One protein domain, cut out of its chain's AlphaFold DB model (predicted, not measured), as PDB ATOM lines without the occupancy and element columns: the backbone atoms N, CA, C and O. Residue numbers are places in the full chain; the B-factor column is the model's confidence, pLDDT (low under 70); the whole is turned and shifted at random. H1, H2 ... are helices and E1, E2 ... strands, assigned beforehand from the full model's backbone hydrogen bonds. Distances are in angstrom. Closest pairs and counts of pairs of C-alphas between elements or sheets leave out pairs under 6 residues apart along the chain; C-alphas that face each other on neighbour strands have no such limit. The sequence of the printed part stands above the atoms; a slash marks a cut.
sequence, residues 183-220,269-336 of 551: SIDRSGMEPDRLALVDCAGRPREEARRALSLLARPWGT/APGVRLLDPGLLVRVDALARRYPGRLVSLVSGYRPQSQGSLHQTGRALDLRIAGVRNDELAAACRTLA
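Overview. This is residues 183 to 220 and 269 to 336 of the 551 residues of an uncharacterized protein of Sorangium cellulosum (UniProt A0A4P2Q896). A strongly twisted sheet of four strands has its one face covered by two helices, H1 over the E2 and E1 part and H2 over the E3 and E4 part, with the two helices about perpendicular to each other. The short helices H3 and H4 sit at the E4 edge, H3 near where E4 begins and H4 near where it ends. The printed part has 106 residues with four named helices and four named strands, in the order E1, E2, H1, H2, E3, H3, E4, H4; the sheet runs E2, E1, E3, E4 and is mixed. The class is mixed, helices and strands, and the whole is compact and rounded, with a radius of gyration of the C-alphas of 13.0 A and spans of 34 by 29 by 28 A.

Along the chain. Find C-alpha 183 at (-6.517, -8.536, 142.437), where E1 begins, residues 183 to 186. E2 is residues 189 to 194, 15.0 A long; E3 is residues 295 to 299, 12.1 A; E4 is residues 315 to 320, 16.0 A. H1 spans residues 205 to 214, 14.3 A. Look for C-alpha 277 at (-15.463, -22.448, 134.209), where H2 begins; it runs 19.6 A to residue 289. H3 is residues 309 to 312. H4 is residues 325 to 332, 10.1 A, ending at C-alpha 332, (-14.184, -8.410, 125.364).

Arrangement. Start at E1 and E3, parallel at 21 degrees, with N 185 and O 295 2.9 A apart. E1 and E2 form a hairpin, antiparallel at 145 degrees, with N 186 and O 189 at 2.8 A. E3 and E4 are antiparallel at 140 degrees, with N 298 and O 317 at 2.8 A. H1 and H2 make two layers with the sheet, helices on one face of it. H1 lies over E1 at a height over the sheet of 9.0 A and runs along the strands, at 14 degrees to E1 on the local plane; its closest C-alphas to E2 are Ala 207 and Leu 194, 6.0 A apart. H2, at a height of 8.1 A, lies only just over E3, with 3 of its C-alphas, slantwise at 43 degrees on the local plane. H1 and H2 are close but not clearly touching, the closest C-alphas being those of Arg 208 and Pro 277, 6.8 A apart. H2 and H4 only just touch, with 3 pairs of C-alphas within 8 A, made by residue 286 of H2 alone; Leu 286 and Ala 331 have the closest C-alphas, 6.9 A apart, at a steep tilt of 63 degrees, opposite ways. H3 only grazes the sheet with residues 309 to 310, and H4 only grazes it with residues 325 to 329. Each O i to N i+4 pair is within hydrogen-bond range in H1 and H4, 8 of 9 in H2, and H3 is too short for one.

Size, cuts and confidence. The C-alphas of Pro 270 and Glu 327, the two farthest apart, are 36.0 A from each other. Residues 221 to 268 are not printed, and C-alphas 220 and 269 across the cut are 10.8 A apart. Of the links that are printed whole, none is long. The mean pLDDT of the printed part is 95.7, and no printed residue is under 70.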
ATOM      1  N   SER A 183      -5.712  -9.147 141.377       97.75
ATOM      2  CA  SER A 183      -6.517  -8.536 142.437       97.75
ATOM      3  C   SER A 183      -7.960  -8.411 141.956       97.75
ATOM      4  O   SER A 183      -8.196  -7.895 140.858       97.75
ATOM      5  N   ILE A 184      -8.916  -8.866 142.764       98.00
ATOM      6  CA  ILE A 184     -10.339  -8.851 142.419       98.00
ATOM      7  C   ILE A 184     -11.201  -8.472 143.626       98.00
ATOM      8  O   ILE A 184     -10.873  -8.828 144.752       98.00
ATOM      9  N   ASP A 185     -12.296  -7.747 143.407       97.38
ATOM     10  CA  ASP A 185     -13.249  -7.358 144.453       97.38
ATOM     11  C   ASP A 185     -14.714  -7.565 144.027       97.38
ATOM     12  O   ASP A 185     -15.013  -7.903 142.876       97.38
ATOM     13  N   ARG A 186     -15.631  -7.325 144.969       95.88
ATOM     14  CA  ARG A 186     -17.068  -7.153 144.738       95.88
ATOM     15  C   ARG A 186     -17.457  -5.683 144.958       95.88
ATOM     16  O   ARG A 186     -17.685  -5.270 146.093       95.88
ATOM     17  N   SER A 187     -17.575  -4.894 143.891       91.62
ATOM     18  CA  SER A 187     -17.900  -3.452 143.917       91.62
ATOM     19  C   SER A 187     -17.086  -2.601 144.916       91.62
ATOM     20  O   SER A 187     -17.610  -1.648 145.486       91.62
ATOM     21  N   GLY A 188     -15.808  -2.917 145.131       90.75
ATOM     22  CA  GLY A 188     -14.923  -2.262 146.107       90.75
ATOM     23  C   GLY A 188     -14.942  -2.880 147.513       90.75
ATOM     24  O   GLY A 188     -14.289  -2.366 148.417       90.75
ATOM     25  N   MET A 189     -15.673  -3.980 147.714       90.81
ATOM     26  CA  MET A 189     -15.743  -4.748 148.963       90.81
ATOM     27  C   MET A 189     -15.155  -6.151 148.779       90.81
ATOM     28  O   MET A 189     -15.075  -6.648 147.661       90.81
ATOM     29  N   GLU A 190     -14.808  -6.822 149.882       93.75
ATOM     30  CA  GLU A 190     -14.243  -8.187 149.871       93.75
ATOM     31  C   GLU A 190     -13.078  -8.361 148.866       93.75
ATOM     32  O   GLU A 190     -13.164  -9.214 147.980       93.75
ATOM     33  N   PRO A 191     -11.995  -7.563 148.977       95.88
ATOM     34  CA  PRO A 191     -10.830  -7.726 148.119       95.88
ATOM     35  C   PRO A 191     -10.199  -9.107 148.330       95.88
ATOM     36  O   PRO A 191      -9.932  -9.527 149.457       95.88
ATOM     37  N   ASP A 192      -9.940  -9.792 147.225       96.31
ATOM     38  CA  ASP A 192      -9.379 -11.135 147.146       96.31
ATOM     39  C   ASP A 192      -8.250 -11.152 146.096       96.31
ATOM     40  O   ASP A 192      -8.108 -10.227 145.284       96.31
ATOM     41  N   ARG A 193      -7.411 -12.193 146.097       97.06
ATOM     42  CA  ARG A 193      -6.303 -12.312 145.136       97.06
ATOM     43  C   ARG A 193      -6.207 -13.720 144.570       97.06
ATOM     44  O   ARG A 193      -5.633 -14.621 145.179       97.06
ATOM     45  N   LEU A 194      -6.741 -13.892 143.364       96.19
ATOM     46  CA  LEU A 194      -6.956 -15.197 142.749       96.19
ATOM     47  C   LEU A 194      -6.021 -15.412 141.553       96.19
ATOM     48  O   LEU A 194      -5.892 -14.557 140.683       96.19
ATOM     49  N   ALA A 195      -5.418 -16.597 141.466       96.81
ATOM     50  CA  ALA A 195      -4.895 -17.126 140.207       96.81
ATOM     51  C   ALA A 195      -5.995 -18.000 139.586       96.81
ATOM     52  O   ALA A 195      -6.172 -19.148 140.007       96.81
ATOM     53  N   LEU A 196      -6.781 -17.417 138.671       97.25
ATOM     54  CA  LEU A 196      -7.997 -18.031 138.110       97.25
ATOM     55  C   LEU A 196      -7.703 -19.275 137.262       97.25
ATOM     56  O   LEU A 196      -8.464 -20.242 137.303       97.25
ATOM     57  N   VAL A 197      -6.591 -19.268 136.531       97.38
ATOM     58  CA  VAL A 197      -6.154 -20.382 135.682       97.38
ATOM     59  C   VAL A 197      -4.808 -20.950 136.131       97.38
ATOM     60  O   VAL A 197      -4.069 -20.336 136.908       97.38
ATOM     61  N   ASP A 198      -4.489 -22.150 135.655       96.00
ATOM     62  CA  ASP A 198      -3.143 -22.713 135.724       96.00
ATOM     63  C   ASP A 198      -2.230 -22.157 134.609       96.00
ATOM     64  O   ASP A 198      -2.648 -21.372 133.754       96.00
ATOM     65  N   CYS A 199      -0.960 -22.567 134.598       92.62
ATOM     66  CA  CYS A 199       0.001 -22.165 133.562       92.62
ATOM     67  C   CYS A 199      -0.385 -22.580 132.126       92.62
ATOM     68  O   CYS A 199       0.174 -22.036 131.179       92.62
ATOM     69  N   ALA A 200      -1.321 -23.521 131.954       93.38
ATOM     70  CA  ALA A 200      -1.843 -23.968 130.662       93.38
ATOM     71  C   ALA A 200      -3.185 -23.294 130.296       93.38
ATOM     72  O   ALA A 200      -3.843 -23.714 129.347       93.38
ATOM     73  N   GLY A 201      -3.614 -22.268 131.046       94.19
ATOM     74  CA  GLY A 201      -4.868 -21.546 130.809       94.19
ATOM     75  C   GLY A 201      -6.128 -22.284 131.279       94.19
ATOM     76  O   GLY A 201      -7.237 -21.823 131.016       94.19
ATOM     77  N   ARG A 202      -5.994 -23.413 131.987       96.31
ATOM     78  CA  ARG A 202      -7.139 -24.209 132.448       96.31
ATOM     79  C   ARG A 202      -7.734 -23.605 133.729       96.31
ATOM     80  O   ARG A 202      -6.970 -23.324 134.657       96.31
ATOM     81  N   PRO A 203      -9.066 -23.430 133.829       97.12
ATOM     82  CA  PRO A 203      -9.735 -22.952 135.040       97.12
ATOM     83  C   PRO A 203      -9.395 -23.778 136.283       97.12
ATOM     84  O   PRO A 203      -9.416 -25.008 136.249       97.12
ATOM     85  N   ARG A 204      -9.126 -23.100 137.402       96.44
ATOM     86  CA  ARG A 204      -8.856 -23.747 138.693       96.44
ATOM     87  C   ARG A 204     -10.104 -23.822 139.559       96.44
ATOM     88  O   ARG A 204     -10.709 -22.797 139.860       96.44
ATOM     89  N   GLU A 205     -10.448 -25.014 140.040       94.69
ATOM     90  CA  GLU A 205     -11.652 -25.237 140.854       94.69
ATOM     91  C   GLU A 205     -11.637 -24.497 142.203       94.69
ATOM     92  O   GLU A 205     -12.686 -24.027 142.648       94.69
ATOM     93  N   GLU A 206     -10.473 -24.298 142.837       93.75
ATOM     94  CA  GLU A 206     -10.396 -23.472 144.056       93.75
ATOM     95  C   GLU A 206     -10.745 -22.007 143.749       93.75
ATOM     96  O   GLU A 206     -11.557 -21.387 144.438       93.75
ATOM     97  N   ALA A 207     -10.175 -21.469 142.668       96.06
ATOM     98  CA  ALA A 207     -10.424 -20.102 142.230       96.06
ATOM     99  C   ALA A 207     -11.859 -19.921 141.710       96.06
ATOM    100  O   ALA A 207     -12.460 -18.874 141.925       96.06
ATOM    101  N   ARG A 208     -12.447 -20.959 141.102       97.00
ATOM    102  CA  ARG A 208     -13.845 -20.999 140.649       97.00
ATOM    103  C   ARG A 208     -14.810 -20.893 141.823       97.00
ATOM    104  O   ARG A 208     -15.773 -20.130 141.755       97.00
ATOM    105  N   ARG A 209     -14.528 -21.599 142.921       95.56
ATOM    106  CA  ARG A 209     -15.290 -21.499 144.176       95.56
ATOM    107  C   ARG A 209     -15.159 -20.108 144.794       95.56
ATOM    108  O   ARG A 209     -16.185 -19.501 145.084       95.56
ATOM    109  N   ALA A 210     -13.944 -19.570 144.911       95.31
ATOM    110  CA  ALA A 210     -13.718 -18.220 145.440       95.31
ATOM    111  C   ALA A 210     -14.411 -17.128 144.597       95.31
ATOM    112  O   ALA A 210     -15.156 -16.312 145.135       95.31
ATOM    113  N   LEU A 211     -14.270 -17.173 143.267       97.06
ATOM    114  CA  LEU A 211     -14.945 -16.254 142.348       97.06
ATOM    115  C   LEU A 211     -16.474 -16.355 142.465       97.06
ATOM    116  O   LEU A 211     -17.157 -15.337 142.446       97.06
ATOM    117  N   SER A 212     -17.015 -17.560 142.677       96.88
ATOM    118  CA  SER A 212     -18.451 -17.768 142.924       96.88
ATOM    119  C   SER A 212     -18.928 -17.142 144.246       96.88
ATOM    120  O   SER A 212     -20.039 -16.616 144.302       96.88
ATOM    121  N   LEU A 213     -18.095 -17.128 145.298       95.81
ATOM    122  CA  LEU A 213     -18.399 -16.416 146.551       95.81
ATOM    123  C   LEU A 213     -18.432 -14.894 146.360       95.81
ATOM    124  O   LEU A 213     -19.283 -14.227 146.955       95.81
ATOM    125  N   LEU A 214     -17.538 -14.341 145.535       96.25
ATOM    126  CA  LEU A 214     -17.537 -12.914 145.188       96.25
ATOM    127  C   LEU A 214     -18.715 -12.553 144.272       96.25
ATOM    128  O   LEU A 214     -19.323 -11.501 144.452       96.25
ATOM    129  N   ALA A 215     -19.090 -13.448 143.355       97.00
ATOM    130  CA  ALA A 215     -20.151 -13.273 142.360       97.00
ATOM    131  C   ALA A 215     -21.570 -13.650 142.843       97.00
ATOM    132  O   ALA A 215     -22.498 -13.682 142.039       97.00
ATOM    133  N   ARG A 216     -21.769 -13.944 144.134       95.81
ATOM    134  CA  ARG A 216     -23.075 -14.309 144.726       95.81
ATOM    135  C   ARG A 216     -24.157 -13.206 144.578       95.81
ATOM    136  O   ARG A 216     -23.807 -12.057 144.285       95.81
ATOM    137  N   PRO A 217     -25.451 -13.480 144.834       94.69
ATOM    138  CA  PRO A 217     -26.499 -12.464 144.727       94.69
ATOM    139  C   PRO A 217     -26.277 -11.304 145.709       94.69
ATOM    140  O   PRO A 217     -25.654 -11.460 146.762       94.69
ATOM    141  N   TRP A 218     -26.758 -10.108 145.362       88.56
ATOM    142  CA  TRP A 218     -26.748  -8.973 146.292       88.56
ATOM    143  C   TRP A 218     -27.705  -9.219 147.468       88.56
ATOM    144  O   TRP A 218     -28.700  -9.923 147.334       88.56
ATOM    145  N   GLY A 219     -27.346  -8.707 148.648       86.06
ATOM    146  CA  GLY A 219     -28.021  -9.020 149.914       86.06
ATOM    147  C   GLY A 219     -27.628 -10.367 150.541       86.06
ATOM    148  O   GLY A 219     -27.785 -10.537 151.746       86.06
ATOM    149  N   THR A 220     -27.054 -11.314 149.788       89.06
ATOM    150  CA  THR A 220     -26.552 -12.577 150.357       89.06
ATOM    151  C   THR A 220     -25.252 -12.337 151.152       89.06
ATOM    152  O   THR A 220     -24.275 -11.845 150.574       89.06
ATOM    153  N   ALA A 269     -22.531 -22.948 148.075       87.62
ATOM    154  CA  ALA A 269     -23.243 -22.761 149.332       87.62
ATOM    155  C   ALA A 269     -24.725 -22.477 148.999       87.62
ATOM    156  O   ALA A 269     -25.006 -22.129 147.849       87.62
ATOM    157  N   PRO A 270     -25.677 -22.582 149.946       86.94
ATOM    158  CA  PRO A 270     -27.094 -22.355 149.649       86.94
ATOM    159  C   PRO A 270     -27.326 -20.960 149.046       86.94
ATOM    160  O   PRO A 270     -26.913 -19.959 149.632       86.94
ATOM    161  N   GLY A 271     -27.946 -20.891 147.862       87.00
ATOM    162  CA  GLY A 271     -28.163 -19.631 147.137       87.00
ATOM    163  C   GLY A 271     -26.922 -19.049 146.438       87.00
ATOM    164  O   GLY A 271     -26.998 -17.955 145.878       87.00
ATOM    165  N   VAL A 272     -25.788 -19.758 146.430       91.81
ATOM    166  CA  VAL A 272     -24.553 -19.360 145.734       91.81
ATOM    167  C   VAL A 272     -24.204 -20.393 144.667       91.81
ATOM    168  O   VAL A 272     -23.597 -21.429 144.951       91.81
ATOM    169  N   ARG A 273     -24.576 -20.098 143.419       94.06
ATOM    170  CA  ARG A 273     -24.250 -20.903 142.235       94.06
ATOM    171  C   ARG A 273     -22.739 -20.961 142.000       94.06
ATOM    172  O   ARG A 273     -22.054 -19.950 142.114       94.06
ATOM    173  N   LEU A 274     -22.238 -22.133 141.621       96.31
ATOM    174  CA  LEU A 274     -20.897 -22.314 141.075       96.31
ATOM    175  C   LEU A 274     -20.878 -21.776 139.636       96.31
ATOM    176  O   LEU A 274     -21.641 -22.250 138.795       96.31
ATOM    177  N   LEU A 275     -20.013 -20.801 139.362       97.88
ATOM    178  CA  LEU A 275     -19.888 -20.166 138.046       97.88
ATOM    179  C   LEU A 275     -19.475 -21.150 136.935       97.88
ATOM    180  O   LEU A 275     -18.877 -22.198 137.194       97.88
ATOM    181  N   ASP A 276     -19.743 -20.785 135.685       97.75
ATOM    182  CA  ASP A 276     -19.207 -21.456 134.495       97.75
ATOM    183  C   ASP A 276     -17.662 -21.374 134.477       97.75
ATOM    184  O   ASP A 276     -17.111 -20.286 134.677       97.75
ATOM    185  N   PRO A 277     -16.926 -22.483 134.254       97.38
ATOM    186  CA  PRO A 277     -15.463 -22.448 134.209       97.38
ATOM    187  C   PRO A 277     -14.931 -21.548 133.077       97.38
ATOM    188  O   PRO A 277     -13.842 -20.990 133.208       97.38
ATOM    189  N   GLY A 278     -15.701 -21.332 132.004       97.62
ATOM    190  CA  GLY A 278     -15.350 -20.425 130.913       97.62
ATOM    191  C   GLY A 278     -15.243 -18.954 131.332       97.62
ATOM    192  O   GLY A 278     -14.471 -18.212 130.719       97.62
ATOM    193  N   LEU A 279     -15.938 -18.527 132.396       98.38
ATOM    194  CA  LEU A 279     -15.812 -17.164 132.930       98.38
ATOM    195  C   LEU A 279     -14.407 -16.898 133.475       98.38
ATOM    196  O   LEU A 279     -13.891 -15.796 133.318       98.38
ATOM    197  N   LEU A 280     -13.759 -17.906 134.065       98.31
ATOM    198  CA  LEU A 280     -12.415 -17.754 134.625       98.31
ATOM    199  C   LEU A 280     -11.383 -17.479 133.531       98.31
ATOM    200  O   LEU A 280     -10.519 -16.629 133.722       98.31
ATOM    201  N   VAL A 281     -11.510 -18.145 132.379       97.75
ATOM    202  CA  VAL A 281     -10.651 -17.910 131.206       97.75
ATOM    203  C   VAL A 281     -10.859 -16.496 130.656       97.75
ATOM    204  O   VAL A 281      -9.892 -15.809 130.345       97.75
ATOM    205  N   ARG A 282     -12.115 -16.032 130.577       98.00
ATOM    206  CA  ARG A 282     -12.465 -14.699 130.052       98.00
ATOM    207  C   ARG A 282     -11.967 -13.577 130.962       98.00
ATOM    208  O   ARG A 282     -11.335 -12.641 130.479       98.00
ATOM    209  N   VAL A 283     -12.176 -13.692 132.275       98.25
ATOM    210  CA  VAL A 283     -11.678 -12.712 133.256       98.25
ATOM    211  C   VAL A 283     -10.145 -12.702 133.307       98.25
ATOM    212  O   VAL A 283      -9.560 -11.625 133.359       98.25
ATOM    213  N   ASP A 284      -9.483 -13.861 133.228       97.81
ATOM    214  CA  ASP A 284      -8.017 -13.942 133.150       97.81
ATOM    215  C   ASP A 284      -7.471 -13.308 131.855       97.81
ATOM    216  O   ASP A 284      -6.537 -12.509 131.911       97.81
ATOM    217  N   ALA A 285      -8.090 -13.573 130.699       97.31
ATOM    218  CA  ALA A 285      -7.702 -12.972 129.420       97.31
ATOM    219  C   ALA A 285      -7.849 -11.437 129.420       97.31
ATOM    220  O   ALA A 285      -6.932 -10.732 128.990       97.31
ATOM    221  N   LEU A 286      -8.953 -10.907 129.963       97.88
ATOM    222  CA  LEU A 286      -9.138  -9.461 130.146       97.88
ATOM    223  C   LEU A 286      -8.111  -8.879 131.129       97.88
ATOM    224  O   LEU A 286      -7.485  -7.864 130.833       97.88
ATOM    225  N   ALA A 287      -7.869  -9.537 132.268       97.25
ATOM    226  CA  ALA A 287      -6.893  -9.082 133.259       97.25
ATOM    227  C   ALA A 287      -5.446  -9.078 132.721       97.25
ATOM    228  O   ALA A 287      -4.665  -8.195 133.076       97.25
ATOM    229  N   ARG A 288      -5.080 -10.006 131.822       96.44
ATOM    230  CA  ARG A 288      -3.760 -10.021 131.158       96.44
ATOM    231  C   ARG A 288      -3.538  -8.839 130.217       96.44
ATOM    232  O   ARG A 288      -2.400  -8.397 130.090       96.44
ATOM    233  N   ARG A 289      -4.594  -8.311 129.586       97.06
ATOM    234  CA  ARG A 289      -4.525  -7.084 128.769       97.06
ATOM    235  C   ARG A 289      -4.318  -5.829 129.627       97.06
ATOM    236  O   ARG A 289      -3.764  -4.845 129.145       97.06
ATOM    237  N   TYR A 290      -4.704  -5.888 130.902       96.88
ATOM    238  CA  TYR A 290      -4.660  -4.779 131.858       96.88
ATOM    239  C   TYR A 290      -3.888  -5.159 133.137       96.88
ATOM    240  O   TYR A 290      -4.454  -5.160 134.236       96.88
ATOM    241  N   PRO A 291      -2.589  -5.506 133.023       95.44
ATOM    242  CA  PRO A 291      -1.823  -6.090 134.118       95.44
ATOM    243  C   PRO A 291      -1.721  -5.147 135.323       95.44
ATOM    244  O   PRO A 291      -1.543  -3.937 135.190       95.44
ATOM    245  N   GLY A 292      -1.839  -5.717 136.524       95.00
ATOM    246  CA  GLY A 292      -1.772  -4.979 137.790       95.00
ATOM    247  C   GLY A 292      -3.003  -4.125 138.119       95.00
ATOM    248  O   GLY A 292      -3.060  -3.564 139.212       95.00
ATOM    249  N   ARG A 293      -4.003  -4.033 137.229       97.31
ATOM    250  CA  ARG A 293      -5.275  -3.361 137.526       97.31
ATOM    251  C   ARG A 293      -6.181  -4.254 138.382       97.31
ATOM    252  O   ARG A 293      -6.124  -5.480 138.317       97.31
ATOM    253  N   LEU A 294      -7.030  -3.616 139.184       97.94
ATOM    254  CA  LEU A 294      -8.051  -4.267 140.006       97.94
ATOM    255  C   LEU A 294      -9.283  -4.586 139.151       97.94
ATOM    256  O   LEU A 294      -9.837  -3.686 138.516       97.94
ATOM    257  N   VAL A 295      -9.718  -5.848 139.151       98.31
ATOM    258  CA  VAL A 295     -11.009  -6.261 138.579       98.31
ATOM    259  C   VAL A 295     -12.085  -6.088 139.651       98.31
ATOM    260  O   VAL A 295     -11.946  -6.605 140.752       98.31
ATOM    261  N   SER A 296     -13.172  -5.384 139.349       98.00
ATOM    262  CA  SER A 296     -14.265  -5.146 140.296       98.00
ATOM    263  C   SER A 296     -15.551  -5.759 139.746       98.00
ATOM    264  O   SER A 296     -16.040  -5.345 138.692       98.00
ATOM    265  N   LEU A 297     -16.070  -6.787 140.426       97.88
ATOM    266  CA  LEU A 297     -17.311  -7.468 140.052       97.88
ATOM    267  C   LEU A 297     -18.509  -6.665 140.554       97.88
ATOM    268  O   LEU A 297     -18.696  -6.517 141.762       97.88
ATOM    269  N   VAL A 298     -19.335  -6.182 139.630       96.56
ATOM    270  CA  VAL A 298     -20.548  -5.408 139.926       96.56
ATOM    271  C   VAL A 298     -21.757  -6.334 140.087       96.56
ATOM    272  O   VAL A 298     -22.573  -6.161 140.999       96.56
ATOM    273  N   SER A 299     -21.844  -7.371 139.249       95.69
ATOM    274  CA  SER A 299     -22.880  -8.403 139.332       95.69
ATOM    275  C   SER A 299     -22.386  -9.775 138.876       95.69
ATOM    276  O   SER A 299     -21.376  -9.907 138.186       95.69
ATOM    277  N   GLY A 300     -23.128 -10.814 139.258       96.75
ATOM    278  CA  GLY A 300     -22.802 -12.209 138.977       96.75
ATOM    279  C   GLY A 300     -24.055 -13.074 138.966       96.75
ATOM    280  O   GLY A 300     -24.963 -12.813 138.187       96.75
ATOM    281  N   TYR A 301     -24.142 -14.078 139.833       96.94
ATOM    282  CA  TYR A 301     -25.321 -14.934 139.933       96.94
ATOM    283  C   TYR A 301     -26.576 -14.140 140.346       96.94
ATOM    284  O   TYR A 301     -26.632 -13.569 141.438       96.94
ATOM    285  N   ARG A 302     -27.600 -14.130 139.480       95.19
ATOM    286  CA  ARG A 302     -28.904 -13.479 139.709       95.19
ATOM    287  C   ARG A 302     -30.054 -14.485 139.520       95.19
ATOM    288  O   ARG A 302     -30.559 -14.609 138.407       95.19
ATOM    289  N   PRO A 303     -30.515 -15.191 140.574       93.25
ATOM    290  CA  PRO A 303     -31.528 -16.249 140.441       93.25
ATOM    291  C   PRO A 303     -32.879 -15.781 139.871       93.25
ATOM    292  O   PRO A 303     -33.596 -16.582 139.276       93.25
ATOM    293  N   GLN A 304     -33.215 -14.496 140.030       92.62
ATOM    294  CA  GLN A 304     -34.480 -13.909 139.565       92.62
ATOM    295  C   GLN A 304     -34.420 -13.352 138.129       92.62
ATOM    296  O   GLN A 304     -35.453 -12.980 137.582       92.62
ATOM    297  N   SER A 305     -33.241 -13.286 137.495       90.88
ATOM    298  CA  SER A 305     -33.089 -12.753 136.129       90.88
ATOM    299  C   SER A 305     -33.443 -13.804 135.068       90.88
ATOM    300  O   SER A 305     -32.557 -14.304 134.377       90.88
ATOM    301  N   GLN A 306     -34.730 -14.149 134.960       89.94
ATOM    302  CA  GLN A 306     -35.260 -15.077 133.949       89.94
ATOM    303  C   GLN A 306     -34.733 -14.728 132.543       89.94
ATOM    304  O   GLN A 306     -34.620 -13.553 132.198       89.94
ATOM    305  N   GLY A 307     -34.363 -15.736 131.748       86.94
ATOM    306  CA  GLY A 307     -33.831 -15.543 130.387       86.94
ATOM    307  C   GLY A 307     -32.413 -14.944 130.302       86.94
ATOM    308  O   GLY A 307     -31.901 -14.738 129.202       86.94
ATOM    309  N   SER A 308     -31.744 -14.682 131.433       92.38
ATOM    310  CA  SER A 308     -30.389 -14.115 131.477       92.38
ATOM    311  C   SER A 308     -29.328 -15.147 131.871       92.38
ATOM    312  O   SER A 308     -29.515 -15.943 132.791       92.38
ATOM    313  N   LEU A 309     -28.140 -15.077 131.262       96.56
ATOM    314  CA  LEU A 309     -26.997 -15.937 131.609       96.56
ATOM    315  C   LEU A 309     -26.481 -15.725 133.052       96.56
ATOM    316  O   LEU A 309     -25.835 -16.608 133.623       96.56
ATOM    317  N   HIS A 310     -26.857 -14.624 133.710       97.25
ATOM    318  CA  HIS A 310     -26.652 -14.441 135.153       97.25
ATOM    319  C   HIS A 310     -27.445 -15.437 136.013       97.25
ATOM    320  O   HIS A 310     -26.994 -15.802 137.099       97.25
ATOM    321  N   GLN A 311     -28.600 -15.914 135.544       95.56
ATOM    322  CA  GLN A 311     -29.422 -16.890 136.261       95.56
ATOM    323  C   GLN A 311     -28.816 -18.296 136.247       95.56
ATOM    324  O   GLN A 311     -29.066 -19.093 137.148       95.56
ATOM    325  N   THR A 312     -27.981 -18.615 135.261       94.38
ATOM    326  CA  THR A 312     -27.292 -19.911 135.187       94.38
ATOM    327  C   THR A 312     -25.890 -19.878 135.802       94.38
ATOM    328  O   THR A 312     -25.322 -20.942 136.054       94.38
ATOM    329  N   GLY A 313     -25.362 -18.688 136.120       96.38
ATOM    330  CA  GLY A 313     -23.982 -18.485 136.580       96.38
ATOM    331  C   GLY A 313     -22.967 -18.423 135.433       96.38
ATOM    332  O   GLY A 313     -21.792 -18.719 135.643       96.38
ATOM    333  N   ARG A 314     -23.424 -18.080 134.220       97.94
ATOM    334  CA  ARG A 314     -22.639 -18.061 132.973       97.94
ATOM    335  C   ARG A 314     -22.270 -16.651 132.492       97.94
ATOM    336  O   ARG A 314     -21.644 -16.534 131.445       97.94
ATOM    337  N   ALA A 315     -22.623 -15.614 133.255       98.38
ATOM    338  CA  ALA A 315     -22.289 -14.213 132.994       98.38
ATOM    339  C   ALA A 315     -21.816 -13.468 134.255       98.38
ATOM    340  O   ALA A 315     -22.201 -13.815 135.378       98.38
ATOM    341  N   LEU A 316     -21.007 -12.426 134.048       98.56
ATOM    342  CA  LEU A 316     -20.531 -11.469 135.048       98.56
ATOM    343  C   LEU A 316     -20.655 -10.045 134.495       98.56
ATOM    344  O   LEU A 316     -20.322  -9.800 133.339       98.56
ATOM    345  N   ASP A 317     -21.048  -9.103 135.351       97.88
ATOM    346  CA  ASP A 317     -20.953  -7.670 135.059       97.88
ATOM    347  C   ASP A 317     -19.747  -7.130 135.828       97.88
ATOM    348  O   ASP A 317     -19.703  -7.231 137.060       97.88
ATOM    349  N   LEU A 318     -18.747  -6.598 135.126       98.19
ATOM    350  CA  LEU A 318     -17.458  -6.230 135.713       98.19
ATOM    351  C   LEU A 318     -16.887  -4.928 135.148       98.19
ATOM    352  O   LEU A 318     -17.295  -4.436 134.101       98.19
ATOM    353  N   ARG A 319     -15.906  -4.372 135.854       97.62
ATOM    354  CA  ARG A 319     -15.114  -3.206 135.437       97.62
ATOM    355  C   ARG A 319     -13.655  -3.408 135.837       97.62
ATOM    356  O   ARG A 319     -13.377  -4.149 136.782       97.62
ATOM    357  N   ILE A 320     -12.726  -2.747 135.152       98.12
ATOM    358  CA  ILE A 320     -11.290  -2.815 135.462       98.12
ATOM    359  C   ILE A 320     -10.785  -1.410 135.804       98.12
ATOM    360  O   ILE A 320     -11.027  -0.453 135.073       98.12
ATOM    361  N   ALA A 321     -10.108  -1.272 136.943       97.38
ATOM    362  CA  ALA A 321      -9.707   0.025 137.481       97.38
ATOM    363  C   ALA A 321      -8.739   0.771 136.541       97.38
ATOM    364  O   ALA A 321      -7.616   0.324 136.303       97.38
ATOM    365  N   GLY A 322      -9.165   1.940 136.049       96.69
ATOM    366  CA  GLY A 322      -8.392   2.767 135.116       96.69
ATOM    367  C   GLY A 322      -8.511   2.365 133.641       96.69
ATOM    368  O   GLY A 322      -7.704   2.834 132.845       96.69
ATOM    369  N   VAL A 323      -9.485   1.523 133.284       97.81
ATOM    370  CA  VAL A 323      -9.850   1.161 131.901       97.81
ATOM    371  C   VAL A 323     -11.256   1.700 131.624       97.81
ATOM    372  O   VAL A 323     -12.112   1.651 132.511       97.81
ATOM    373  N   ARG A 324     -11.520   2.233 130.424       96.94
ATOM    374  CA  ARG A 324     -12.867   2.714 130.061       96.94
ATOM    375  C   ARG A 324     -13.792   1.547 129.683       96.94
ATOM    376  O   ARG A 324     -13.328   0.523 129.189       96.94
ATOM    377  N   ASN A 325     -15.107   1.705 129.855       96.31
ATOM    378  CA  ASN A 325     -16.076   0.640 129.544       96.31
ATOM    379  C   ASN A 325     -16.179   0.327 128.040       96.31
ATOM    380  O   ASN A 325     -16.382  -0.826 127.678       96.31
ATOM    381  N   ASP A 326     -16.003   1.312 127.158       96.19
ATOM    382  CA  ASP A 326     -15.945   1.098 125.704       96.19
ATOM    383  C   ASP A 326     -14.678   0.338 125.293       96.19
ATOM    384  O   ASP A 326     -14.748  -0.618 124.519       96.19
ATOM    385  N   GLU A 327     -13.535   0.699 125.878       97.69
ATOM    386  CA  GLU A 327     -12.253   0.021 125.672       97.69
ATOM    387  C   GLU A 327     -12.287  -1.433 126.183       97.69
ATOM    388  O   GLU A 327     -11.874  -2.361 125.485       97.69
ATOM    389  N   LEU A 328     -12.855  -1.650 127.373       98.06
ATOM    390  CA  LEU A 328     -13.030  -2.969 127.978       98.06
ATOM    391  C   LEU A 328     -14.045  -3.831 127.206       98.06
ATOM    392  O   LEU A 328     -13.833  -5.034 127.049       98.06
ATOM    393  N   ALA A 329     -15.107  -3.233 126.658       97.56
ATOM    394  CA  ALA A 329     -16.026  -3.924 125.757       97.56
ATOM    395  C   ALA A 329     -15.357  -4.274 124.416       97.56
ATOM    396  O   ALA A 329     -15.533  -5.384 123.917       97.56
ATOM    397  N   ALA A 330     -14.538  -3.382 123.849       97.25
ATOM    398  CA  ALA A 330     -13.730  -3.680 122.667       97.25
ATOM    399  C   ALA A 330     -12.718  -4.810 122.932       97.25
ATOM    400  O   ALA A 330     -12.547  -5.685 122.086       97.25
ATOM    401  N   ALA A 331     -12.107  -4.859 124.120       98.00
ATOM    402  CA  ALA A 331     -11.285  -5.988 124.545       98.00
ATOM    403  C   ALA A 331     -12.098  -7.291 124.654       98.00
ATOM    404  O   ALA A 331     -11.669  -8.311 124.116       98.00
ATOM    405  N   CYS A 332     -13.283  -7.256 125.272       98.06
ATOM    406  CA  CYS A 332     -14.184  -8.410 125.364       98.06
ATOM    407  C   CYS A 332     -14.513  -8.989 123.978       98.06
ATOM    408  O   CYS A 332     -14.371 -10.192 123.779       98.06
ATOM    409  N   ARG A 333     -14.857  -8.141 122.995       96.88
ATOM    410  CA  ARG A 333     -15.201  -8.556 121.617       96.88
ATOM    411  C   ARG A 333     -14.103  -9.346 120.889       96.88
ATOM    412  O   ARG A 333     -14.402  -9.992 119.889       96.88
ATOM    413  N   THR A 334     -12.857  -9.311 121.370       96.88
ATOM    414  CA  THR A 334     -11.747 -10.118 120.822       96.88
ATOM    415  C   THR A 334     -11.676 -11.548 121.376       96.88
ATOM    416  O   THR A 334     -10.839 -12.330 120.930       96.88
ATOM    417  N   LEU A 335     -12.535 -11.913 122.335       96.62
ATOM    418  CA  LEU A 335     -12.581 -13.248 122.928       96.62
ATOM    419  C   LEU A 335     -13.539 -14.163 122.151       96.62
ATOM    420  O   LEU A 335     -14.696 -13.818 121.919       96.62
ATOM    421  N   ALA A 336     -13.071 -15.362 121.797       95.31
ATOM    422  CA  ALA A 336     -13.908 -16.387 121.178       95.31
ATOM    423  C   ALA A 336     -15.011 -16.884 122.133       95.31
ATOM    424  O   ALA A 336     -14.848 -16.881 123.357       95.31
TER     425      ALA A 336